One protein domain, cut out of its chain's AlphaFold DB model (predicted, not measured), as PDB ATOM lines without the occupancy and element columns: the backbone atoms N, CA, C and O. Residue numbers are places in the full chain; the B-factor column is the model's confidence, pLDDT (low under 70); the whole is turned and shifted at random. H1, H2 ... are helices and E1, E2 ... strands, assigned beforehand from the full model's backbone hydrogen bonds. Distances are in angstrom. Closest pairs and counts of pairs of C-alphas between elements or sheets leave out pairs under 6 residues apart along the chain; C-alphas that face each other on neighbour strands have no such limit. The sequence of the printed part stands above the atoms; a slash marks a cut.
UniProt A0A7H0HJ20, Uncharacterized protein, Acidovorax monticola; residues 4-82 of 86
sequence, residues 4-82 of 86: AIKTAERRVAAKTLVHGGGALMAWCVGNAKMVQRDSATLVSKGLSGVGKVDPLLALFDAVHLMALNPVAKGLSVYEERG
ATOM      1  N   ALA A   4     110.989  77.910 106.111       92.06
ATOM      2  CA  ALA A   4     111.868  78.370 105.031       92.06
ATOM      3  C   ALA A   4     113.178  77.569 104.937       92.06
ATOM      4  O   ALA A   4     113.592  77.223 103.836       92.06
ATOM      5  N   ILE A   5     113.761  77.179 106.076       93.19
ATOM      6  CA  ILE A   5     114.979  76.356 106.140       93.19
ATOM      7  C   ILE A   5     114.750  74.988 105.480       93.19
ATOM      8  O   ILE A   5     115.452  74.621 104.541       93.19
ATOM      9  N   LYS A   6     113.709  74.259 105.909       91.69
ATOM     10  CA  LYS A   6     113.360  72.938 105.352       91.69
ATOM     11  C   LYS A   6     112.890  73.015 103.898       91.69
ATOM     12  O   LYS A   6     113.003  72.045 103.151       91.69
ATOM     13  N   THR A   7     112.292  74.132 103.493       94.06
ATOM     14  CA  THR A   7     111.932  74.377 102.092       94.06
ATOM     15  C   THR A   7     113.182  74.609 101.253       94.06
ATOM     16  O   THR A   7     113.299  74.019 100.183       94.06
ATOM     17  N   ALA A   8     114.129  75.415 101.737       94.38
ATOM     18  CA  ALA A   8     115.395  75.669 101.059       94.38
ATOM     19  C   ALA A   8     116.179  74.367 100.852       94.38
ATOM     20  O   ALA A   8     116.535  74.058  99.720       94.38
ATOM     21  N   GLU A   9     116.348  73.565 101.907       93.38
ATOM     22  CA  GLU A   9     117.005  72.250 101.859       93.38
ATOM     23  C   GLU A   9     116.407  71.354 100.765       93.38
ATOM     24  O   GLU A   9     117.113  70.897  99.865       93.38
ATOM     25  N   ARG A  10     115.079  71.171 100.785       94.81
ATOM     26  CA  ARG A  10     114.378  70.336  99.803       94.81
ATOM     27  C   ARG A  10     114.508  70.868  98.379       94.81
ATOM     28  O   ARG A  10     114.673  70.077  97.454       94.81
ATOM     29  N   ARG A  11     114.450  72.187  98.178       95.06
ATOM     30  CA  ARG A  11     114.568  72.786  96.840       95.06
ATOM     31  C   ARG A  11     115.989  72.722  96.286       95.06
ATOM     32  O   ARG A  11     116.133  72.511  95.085       95.06
ATOM     33  N   VAL A  12     117.010  72.850  97.137       94.56
ATOM     34  CA  VAL A  12     118.414  72.635  96.750       94.56
ATOM     35  C   VAL A  12     118.635  71.174  96.364       94.56
ATOM     36  O   VAL A  12     119.155  70.909  95.283       94.56
ATOM     37  N   ALA A  13     118.160  70.226  97.178       95.19
ATOM     38  CA  ALA A  13     118.248  68.796  96.872       95.19
ATOM     39  C   ALA A  13     117.529  68.438  95.557       95.19
ATOM     40  O   ALA A  13     118.060  67.695  94.734       95.19
ATOM     41  N   ALA A  14     116.355  69.029  95.321       96.44
ATOM     42  CA  ALA A  14     115.594  68.872  94.084       96.44
ATOM     43  C   ALA A  14     116.153  69.677  92.893       96.44
ATOM     44  O   ALA A  14     115.583  69.612  91.807       96.44
ATOM     45  N   LYS A  15     117.224  70.463  93.077       94.50
ATOM     46  CA  LYS A  15     117.809  71.364  92.063       94.50
ATOM     47  C   LYS A  15     116.832  72.412  91.497       94.50
ATOM     48  O   LYS A  15     117.062  72.963  90.427       94.50
ATOM     49  N   THR A  16     115.759  72.729  92.226       94.88
ATOM     50  CA  THR A  16     114.775  73.783  91.879       94.88
ATOM     51  C   THR A  16     115.065  75.119  92.567       94.88
ATOM     52  O   THR A  16     114.373  76.115  92.343       94.88
ATOM     53  N   LEU A  17     116.072  75.136  93.439       93.81
ATOM     54  CA  LEU A  17     116.764  76.318  93.924       93.81
ATOM     55  C   LEU A  17     118.253  76.060  93.719       93.81
ATOM     56  O   LEU A  17     118.792  75.093  94.252       93.81
ATOM     57  N   VAL A  18     118.913  76.931  92.961       91.62
ATOM     58  CA  VAL A  18     120.361  76.882  92.751       91.62
ATOM     59  C   VAL A  18     120.959  78.101  93.434       91.62
ATOM     60  O   VAL A  18     120.646  79.235  93.077       91.62
ATOM     61  N   HIS A  19     121.790  77.874  94.448       87.56
ATOM     62  CA  HIS A  19     122.584  78.942  95.047       87.56
ATOM     63  C   HIS A  19     123.895  79.102  94.267       87.56
ATOM     64  O   HIS A  19     124.383  78.152  93.662       87.56
ATOM     65  N   GLY A  20     124.509  80.287  94.312       85.25
ATOM     66  CA  GLY A  20     125.699  80.607  93.507       85.25
ATOM     67  C   GLY A  20     126.993  79.854  93.856       85.25
ATOM     68  O   GLY A  20     128.043  80.241  93.365       85.25
ATOM     69  N   GLY A  21     126.965  78.840  94.733       84.69
ATOM     70  CA  GLY A  21     128.124  77.985  95.051       84.69
ATOM     71  C   GLY A  21     129.381  78.670  95.615       84.69
ATOM     72  O   GLY A  21     130.394  78.005  95.797       84.69
ATOM     73  N   GLY A  22     129.350  79.979  95.881       94.06
ATOM     74  CA  GLY A  22     130.543  80.744  96.245       94.06
ATOM     75  C   GLY A  22     131.123  80.387  97.617       94.06
ATOM     76  O   GLY A  22     130.395  80.011  98.539       94.06
ATOM     77  N   ALA A  23     132.436  80.595  97.775       96.06
ATOM     78  CA  ALA A  23     133.177  80.314  99.010       96.06
ATOM     79  C   ALA A  23     132.582  81.014 100.246       96.06
ATOM     80  O   ALA A  23     132.550  80.435 101.329       96.06
ATOM     81  N   LEU A  24     132.037  82.225 100.074       94.06
ATOM     82  CA  LEU A  24     131.345  82.950 101.140       94.06
ATOM     83  C   LEU A  24     130.136  82.171 101.673       94.06
ATOM     84  O   LEU A  24     129.967  82.057 102.883       94.06
ATOM     85  N   MET A  25     129.306  81.612 100.786       94.56
ATOM     86  CA  MET A  25     128.130  80.847 101.202       94.56
ATOM     87  C   MET A  25     128.544  79.542 101.885       94.56
ATOM     88  O   MET A  25     127.995  79.209 102.931       94.56
ATOM     89  N   ALA A  26     129.555  78.844 101.355       95.19
ATOM     90  CA  ALA A  26     130.104  77.643 101.991       95.19
ATOM     91  C   ALA A  26     130.622  77.935 103.412       95.19
ATOM     92  O   ALA A  26     130.324  77.196 104.350       95.19
ATOM     93  N   TRP A  27     131.325  79.057 103.593       95.25
ATOM     94  CA  TRP A  27     131.777  79.512 104.905       95.25
ATOM     95  C   TRP A  27     130.606  79.850 105.840       95.25
ATOM     96  O   TRP A  27     130.598  79.406 106.988       95.25
ATOM     97  N   CYS A  28     129.583  80.568 105.362       95.25
ATOM     98  CA  CYS A  28     128.399  80.894 106.166       95.25
ATOM     99  C   CYS A  28     127.657  79.631 106.633       95.25
ATOM    100  O   CYS A  28     127.307  79.519 107.807       95.25
ATOM    101  N   VAL A  29     127.459  78.659 105.733       94.06
ATOM    102  CA  VAL A  29     126.830  77.364 106.043       94.06
ATOM    103  C   VAL A  29     127.642  76.589 107.079       94.06
ATOM    104  O   VAL A  29     127.065  76.085 108.039       94.06
ATOM    105  N   GLY A  30     128.973  76.556 106.958       94.88
ATOM    106  CA  GLY A  30     129.844  75.883 107.929       94.88
ATOM    107  C   GLY A  30     129.806  76.488 109.341       94.88
ATOM    108  O   GLY A  30     130.035  75.782 110.325       94.88
ATOM    109  N   ASN A  31     129.482  77.779 109.468       95.88
ATOM    110  CA  ASN A  31     129.342  78.450 110.765       95.88
ATOM    111  C   ASN A  31     127.946  78.284 111.391       95.88
ATOM    112  O   ASN A  31     127.787  78.556 112.583       95.88
ATOM    113  N   ALA A  32     126.941  77.848 110.629       94.62
ATOM    114  CA  ALA A  32     125.556  77.817 111.079       94.62
ATOM    115  C   ALA A  32     125.343  76.857 112.261       94.62
ATOM    116  O   ALA A  32     125.675  75.672 112.205       94.62
ATOM    117  N   LYS A  33     124.752  77.371 113.344       94.88
ATOM    118  CA  LYS A  33     124.360  76.597 114.526       94.88
ATOM    119  C   LYS A  33     122.845  76.512 114.622       94.88
ATOM    120  O   LYS A  33     122.170  77.527 114.805       94.88
ATOM    121  N   MET A  34     122.322  75.296 114.516       92.19
ATOM    122  CA  MET A  34     120.890  75.024 114.618       92.19
ATOM    123  C   MET A  34     120.470  74.904 116.081       92.19
ATOM    124  O   MET A  34     121.160  74.280 116.884       92.19
ATOM    125  N   VAL A  35     119.318  75.472 116.416       91.81
ATOM    126  CA  VAL A  35     118.665  75.310 117.715       91.81
ATOM    127  C   VAL A  35     117.212  74.944 117.465       91.81
ATOM    128  O   VAL A  35     116.522  75.603 116.686       91.81
ATOM    129  N   GLN A  36     116.743  73.901 118.138       90.12
ATOM    130  CA  GLN A  36     115.323  73.595 118.204       90.12
ATOM    131  C   GLN A  36     114.708  74.449 119.316       90.12
ATOM    132  O   GLN A  36     115.172  74.403 120.457       90.12
ATOM    133  N   ARG A  37     113.686  75.242 118.996       88.31
ATOM    134  CA  ARG A  37     112.824  75.876 119.997       88.31
ATOM    135  C   ARG A  37     111.386  75.513 119.690       88.31
ATOM    136  O   ARG A  37     110.908  75.763 118.583       88.31
ATOM    137  N   ASP A  38     110.738  74.893 120.665       86.81
ATOM    138  CA  ASP A  38     109.410  74.307 120.513       86.81
ATOM    139  C   ASP A  38     109.363  73.375 119.285       86.81
ATOM    140  O   ASP A  38     110.198  72.479 119.136       86.81
ATOM    141  N   SER A  39     108.421  73.596 118.369       85.25
ATOM    142  CA  SER A  39     108.280  72.832 117.124       85.25
ATOM    143  C   SER A  39     109.102  73.383 115.949       85.25
ATOM    144  O   SER A  39     109.044  72.827 114.847       85.25
ATOM    145  N   ALA A  40     109.871  74.461 116.149       84.12
ATOM    146  CA  ALA A  40     110.615  75.140 115.096       84.12
ATOM    147  C   ALA A  40     112.128  74.907 115.201       84.12
ATOM    148  O   ALA A  40     112.744  75.009 116.262       84.12
ATOM    149  N   THR A  41     112.747  74.653 114.052       88.88
ATOM    150  CA  THR A  41     114.203  74.631 113.910       88.88
ATOM    151  C   THR A  41     114.660  76.013 113.450       88.88
ATOM    152  O   THR A  41     114.168  76.513 112.438       88.88
ATOM    153  N   LEU A  42     115.590  76.636 114.174       89.69
ATOM    154  CA  LEU A  42     116.107  77.976 113.885       89.69
ATOM    155  C   LEU A  42     117.630  77.955 113.738       89.69
ATOM    156  O   LEU A  42     118.308  77.166 114.394       89.69
ATOM    157  N   VAL A  43     118.179  78.859 112.927       91.19
ATOM    158  CA  VAL A  43     119.622  79.150 112.934       91.19
ATOM    159  C   VAL A  43     119.892  80.226 113.983       91.19
ATOM    160  O   VAL A  43     119.400  81.348 113.875       91.19
ATOM    161  N   SER A  44     120.665  79.902 115.017       91.06
ATOM    162  CA  SER A  44     120.979  80.843 116.092       91.06
ATOM    163  C   SER A  44     122.108  81.783 115.687       91.06
ATOM    164  O   SER A  44     123.274  81.384 115.648       91.06
ATOM    165  N   LYS A  45     121.786  83.058 115.441       87.56
ATOM    166  CA  LYS A  45     122.787  84.098 115.137       87.56
ATOM    167  C   LYS A  45     123.756  84.333 116.303       87.56
ATOM    168  O   LYS A  45     124.948  84.501 116.074       87.56
ATOM    169  N   GLY A  46     123.268  84.270 117.544       88.69
ATOM    170  CA  GLY A  46     124.105  84.430 118.739       88.69
ATOM    171  C   GLY A  46     125.147  83.321 118.889       88.69
ATOM    172  O   GLY A  46     126.303  83.605 119.181       88.69
ATOM    173  N   LEU A  47     124.767  82.066 118.618       91.75
ATOM    174  CA  LEU A  47     125.685  80.920 118.712       91.75
ATOM    175  C   LEU A  47     126.583  80.767 117.480       91.75
ATOM    176  O   LEU A  47     127.692  80.255 117.589       91.75
ATOM    177  N   SER A  48     126.112  81.196 116.308       92.44
ATOM    178  CA  SER A  48     126.889  81.124 115.062       92.44
ATOM    179  C   SER A  48     127.932  82.243 114.943       92.44
ATOM    180  O   SER A  48     128.829  82.161 114.110       92.44
ATOM    181  N   GLY A  49     127.834  83.278 115.783       87.00
ATOM    182  CA  GLY A  49     128.668  84.473 115.733       87.00
ATOM    183  C   GLY A  49     128.067  85.576 114.857       87.00
ATOM    184  O   GLY A  49     127.524  85.331 113.778       87.00
ATOM    185  N   VAL A  50     128.184  86.818 115.330       83.88
ATOM    186  CA  VAL A  50     127.702  88.017 114.626       83.88
ATOM    187  C   VAL A  50     128.423  88.151 113.279       83.88
ATOM    188  O   VAL A  50     129.628  87.924 113.201       83.88
ATOM    189  N   GLY A  51     127.697  88.482 112.206       85.00
ATOM    190  CA  GLY A  51     128.277  88.645 110.867       85.00
ATOM    191  C   GLY A  51     128.427  87.348 110.065       85.00
ATOM    192  O   GLY A  51     128.523  87.381 108.841       85.00
ATOM    193  N   LYS A  52     128.464  86.184 110.729       94.19
ATOM    194  CA  LYS A  52     128.941  84.944 110.091       94.19
ATOM    195  C   LYS A  52     127.902  84.199 109.269       94.19
ATOM    196  O   LYS A  52     128.256  83.407 108.406       94.19
ATOM    197  N   VAL A  53     126.625  84.409 109.565       94.56
ATOM    198  CA  VAL A  53     125.512  83.666 108.953       94.56
ATOM    199  C   VAL A  53     124.549  84.568 108.192       94.56
ATOM    200  O   VAL A  53     123.507  84.100 107.748       94.56
ATOM    201  N   ASP A  54     124.878  85.847 108.013       93.00
ATOM    202  CA  ASP A  54     123.948  86.823 107.435       93.00
ATOM    203  C   ASP A  54     123.538  86.490 105.990       93.00
ATOM    204  O   ASP A  54     122.337  86.470 105.724       93.00
ATOM    205  N   PRO A  55     124.450  86.111 105.069       93.00
ATOM    206  CA  PRO A  55     124.050  85.646 103.738       93.00
ATOM    207  C   PRO A  55     123.156  84.396 103.758       93.00
ATOM    208  O   PRO A  55     122.268  84.260 102.919       93.00
ATOM    209  N   LEU A  56     123.370  83.486 104.715       94.06
ATOM    210  CA  LEU A  56     122.547  82.284 104.865       94.06
ATOM    211  C   LEU A  56     121.146  82.626 105.392       94.06
ATOM    212  O   LEU A  56     120.157  82.085 104.903       94.06
ATOM    213  N   LEU A  57     121.046  83.540 106.361       92.94
ATOM    214  CA  LEU A  57     119.759  84.032 106.855       92.94
ATOM    215  C   LEU A  57     118.994  84.776 105.753       92.94
ATOM    216  O   LEU A  57     117.823  84.478 105.529       92.94
ATOM    217  N   ALA A  58     119.677  85.635 104.992       93.56
ATOM    218  CA  ALA A  58     119.091  86.343 103.856       93.56
ATOM    219  C   ALA A  58     118.537  85.384 102.787       93.56
ATOM    220  O   ALA A  58     117.491  85.650 102.195       93.56
ATOM    221  N   LEU A  59     119.190  84.237 102.561       94.12
ATOM    222  CA  LEU A  59     118.661  83.192 101.683       94.12
ATOM    223  C   LEU A  59     117.326  82.637 102.201       94.12
ATOM    224  O   LEU A  59     116.403  82.442 101.411       94.12
ATOM    225  N   PHE A  60     117.198  82.374 103.503       93.81
ATOM    226  CA  PHE A  60     115.940  81.880 104.069       93.81
ATOM    227  C   PHE A  60     114.825  82.925 104.000       93.81
ATOM    228  O   PHE A  60     113.688  82.565 103.683       93.81
ATOM    229  N   ASP A  61     115.148  84.201 104.206       94.19
ATOM    230  CA  ASP A  61     114.199  85.301 104.020       94.19
ATOM    231  C   ASP A  61     113.741  85.391 102.559       94.19
ATOM    232  O   ASP A  61     112.541  85.448 102.285       94.19
ATOM    233  N   ALA A  62     114.669  85.290 101.602       94.19
ATOM    234  CA  ALA A  62     114.342  85.246 100.179       94.19
ATOM    235  C   ALA A  62     113.446  84.046  99.833       94.19
ATOM    236  O   ALA A  62     112.461  84.198  99.111       94.19
ATOM    237  N   VAL A  63     113.723  82.858 100.382       94.88
ATOM    238  CA  VAL A  63     112.859  81.678 100.214       94.88
ATOM    239  C   VAL A  63     111.460  81.937 100.765       94.88
ATOM    240  O   VAL A  63     110.483  81.540 100.129       94.88
ATOM    241  N   HIS A  64     111.343  82.604 101.915       94.19
ATOM    242  CA  HIS A  64     110.042  82.953 102.474       94.19
ATOM    243  C   HIS A  64     109.277  83.927 101.572       94.19
ATOM    244  O   HIS A  64     108.116  83.660 101.270       94.19
ATOM    245  N   LEU A  65     109.924  84.998 101.110       94.31
ATOM    246  CA  LEU A  65     109.313  85.991 100.226       94.31
ATOM    247  C   LEU A  65     108.884  85.376  98.891       94.31
ATOM    248  O   LEU A  65     107.765  85.599  98.444       94.31
ATOM    249  N   MET A  66     109.724  84.535  98.287       93.62
ATOM    250  CA  MET A  66     109.385  83.845  97.038       93.62
ATOM    251  C   MET A  66     108.243  82.839  97.211       93.62
ATOM    252  O   MET A  66     107.488  82.605  96.270       93.62
ATOM    253  N   ALA A  67     108.080  82.253  98.401       92.31
ATOM    254  CA  ALA A  67     106.954  81.368  98.696       92.31
ATOM    255  C   ALA A  67     105.605  82.107  98.746       92.31
ATOM    256  O   ALA A  67     104.570  81.465  98.598       92.31
ATOM    257  N   LEU A  68     105.607  83.437  98.898       93.75
ATOM    258  CA  LEU A  68     104.404  84.268  98.774       93.75
ATOM    259  C   LEU A  68     103.976  84.476  97.309       93.75
ATOM    260  O   LEU A  68     103.011  85.191  97.064       93.75
ATOM    261  N   ASN A  69     104.685  83.855  96.356       92.75
ATOM    262  CA  ASN A  69     104.444  83.949  94.918       92.75
ATOM    263  C   ASN A  69     104.306  85.410  94.440       92.75
ATOM    264  O   ASN A  69     103.245  85.802  93.944       92.75
ATOM    265  N   PRO A  70     105.344  86.246  94.638       93.31
ATOM    266  CA  PRO A  70     105.269  87.655  94.291       93.31
ATOM    267  C   PRO A  70     105.095  87.834  92.780       93.31
ATOM    268  O   PRO A  70     105.740  87.160  91.976       93.31
ATOM    269  N   VAL A  71     104.250  88.791  92.402       91.00
ATOM    270  CA  VAL A  71     104.073  89.203  91.007       91.00
ATOM    271  C   VAL A  71     105.099  90.286  90.676       91.00
ATOM    272  O   VAL A  71     105.333  91.196  91.476       91.00
ATOM    273  N   ALA A  72     105.728  90.187  89.505       87.31
ATOM    274  CA  ALA A  72     106.660  91.204  89.031       87.31
ATOM    275  C   ALA A  72     105.955  92.561  88.880       87.31
ATOM    276  O   ALA A  72     104.806  92.641  88.445       87.31
ATOM    277  N   LYS A  73     106.645  93.643  89.246       85.56
ATOM    278  CA  LYS A  73     106.101  94.993  89.107       85.56
ATOM    279  C   LYS A  73     106.346  95.505  87.687       85.56
ATOM    280  O   LYS A  73     107.465  95.894  87.371       85.56
ATOM    281  N   GLY A  74     105.278  95.582  86.898       83.75
ATOM    282  CA  GLY A  74     105.297  96.171  85.559       83.75
ATOM    283  C   GLY A  74     105.870  95.252  84.479       83.75
ATOM    284  O   GLY A  74     106.155  94.079  84.723       83.75
ATOM    285  N   LEU A  75     105.996  95.817  83.280       80.88
ATOM    286  CA  LEU A  75     106.589  95.165  82.116       80.88
ATOM    287  C   LEU A  75     108.095  94.979  82.316       80.88
ATOM    288  O   LEU A  75     108.759  95.741  83.026       80.88
ATOM    289  N   SER A  76     108.648  93.946  81.691       82.81
ATOM    290  CA  SER A  76     110.092  93.728  81.697       82.81
ATOM    291  C   SER A  76     110.795  94.853  80.933       82.81
ATOM    292  O   SER A  76     110.361  95.235  79.851       82.81
ATOM    293  N   VAL A  77     111.961  95.308  81.401       84.12
ATOM    294  CA  VAL A  77     112.821  96.250  80.645       84.12
ATOM    295  C   VAL A  77     113.164  95.707  79.244       84.12
ATOM    296  O   VAL A  77     113.466  96.459  78.321       84.12
ATOM    297  N   TYR A  78     113.110  94.386  79.062       85.12
ATOM    298  CA  TYR A  78     113.329  93.735  77.772       85.12
ATOM    299  C   TYR A  78     112.108  93.762  76.841       85.12
ATOM    300  O   TYR A  78     112.287  93.571  75.641       85.12
ATOM    301  N   GLU A  79     110.903  94.012  77.360       83.25
ATOM    302  CA  GLU A  79     109.696  94.225  76.548       83.25
ATOM    303  C   GLU A  79     109.739  95.612  75.899       83.25
ATOM    304  O   GLU A  79     109.580  95.722  74.687       83.25
ATOM    305  N   GLU A  80     110.101  96.659  76.651       79.94
ATOM    306  CA  GLU A  80     110.284  98.015  76.100       79.94
ATOM    307  C   GLU A  80     111.382  98.083  75.031       79.94
ATOM    308  O   GLU A  80     111.315  98.870  74.090       79.94
ATOM    309  N   ARG A  81     112.415  97.246  75.172       82.19
ATOM    310  CA  ARG A  81     113.565  97.198  74.261       82.19
ATOM    311  C   ARG A  81     113.387  96.223  73.087       82.19
ATOM    312  O   ARG A  81     114.323  96.054  72.314       82.19
ATOM    313  N   GLY A  82     112.229  95.565  72.965       78.06
ATOM    314  CA  GLY A  82     111.916  94.650  71.858       78.06
ATOM    315  C   GLY A  82     112.685  93.321  71.862       78.06
ATOM    316  O   GLY A  82     112.715  92.631  70.845       78.06
TER     317      GLY A  82
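AT A GLANCE: This is residues 4 to 82 of the 86 residues of an uncharacterized protein of Acidovorax monticola (UniProt A0A7H0HJ20). The longest helix, H4, is the core of a small body, and two helices, H1 and H2, meet it about perpendicular at different places along its length; a strand hairpin, E1 and E2, lies beside them, and residues 68 to 82, with the short H5, stick out as a free tail. The printed part has 79 residues, in the order H1 H2 E1 E2 H3 H4 H5, with the two strands antiparallel, and is mostly helix. It is loose, with a radius of gyration of the C-alphas of 15.8 A, and elongated, spanning 50 by 30 by 25 A.

HOW THE PARTS SIT: Start at H1, residues 4 to 13, which touches residues 60 to 64 of H4, residues 54 to 67; the closest C-alphas are those of Ala 4 and Phe 60, 5.5 A apart, and the lines stand about perpendicular at 89 degrees. Next, H2, residues 23 to 31, touches residues 54 to 56 of H4, about perpendicular at 85 degrees; the closest C-alphas, of Cys 28 and Leu 56, are 6.2 A apart. Then look at the hairpin of E1, residues 34 to 37, and E2, residues 40 to 43: they are antiparallel at 146 degrees, with N 35 and O 42 at 2.8 A. H3, residues 45 to 48, is close to H2 but not clearly touching, the closest C-alphas, of Asn 31 and Ser 48, being 5.6 A apart. H5, residues 77 to 80, touches no helix. In H1, H2 and H4 every O i to N i+4 pair is within hydrogen-bond range; H3 and H5 are too short for such a pair, and each has 0 of 1 O i to N i+3 pairs within range.

IN THESE COORDINATES: Find C-alpha 4 at (111.868, 78.370, 105.031); from there H1 runs 14.1 A to C-alpha 13. H2 spans 12.5 A, E1 9.7 A and E2 10.1 A, and H3 follows. H4 runs 19.9 A from C-alpha 54 at (123.948, 86.823, 107.435), and H5 ends at C-alpha 80 at (110.284, 98.015, 76.100).

THE WHOLE: The C-alphas of Asp 38 and Gly 82, the two farthest apart, are 52.8 A apart. The body without the free tail spans 31 by 30 by 19 A. The printed part has no cut, and no link is long. Mean pLDDT of the printed part is 91.0, and no printed residue is under 70.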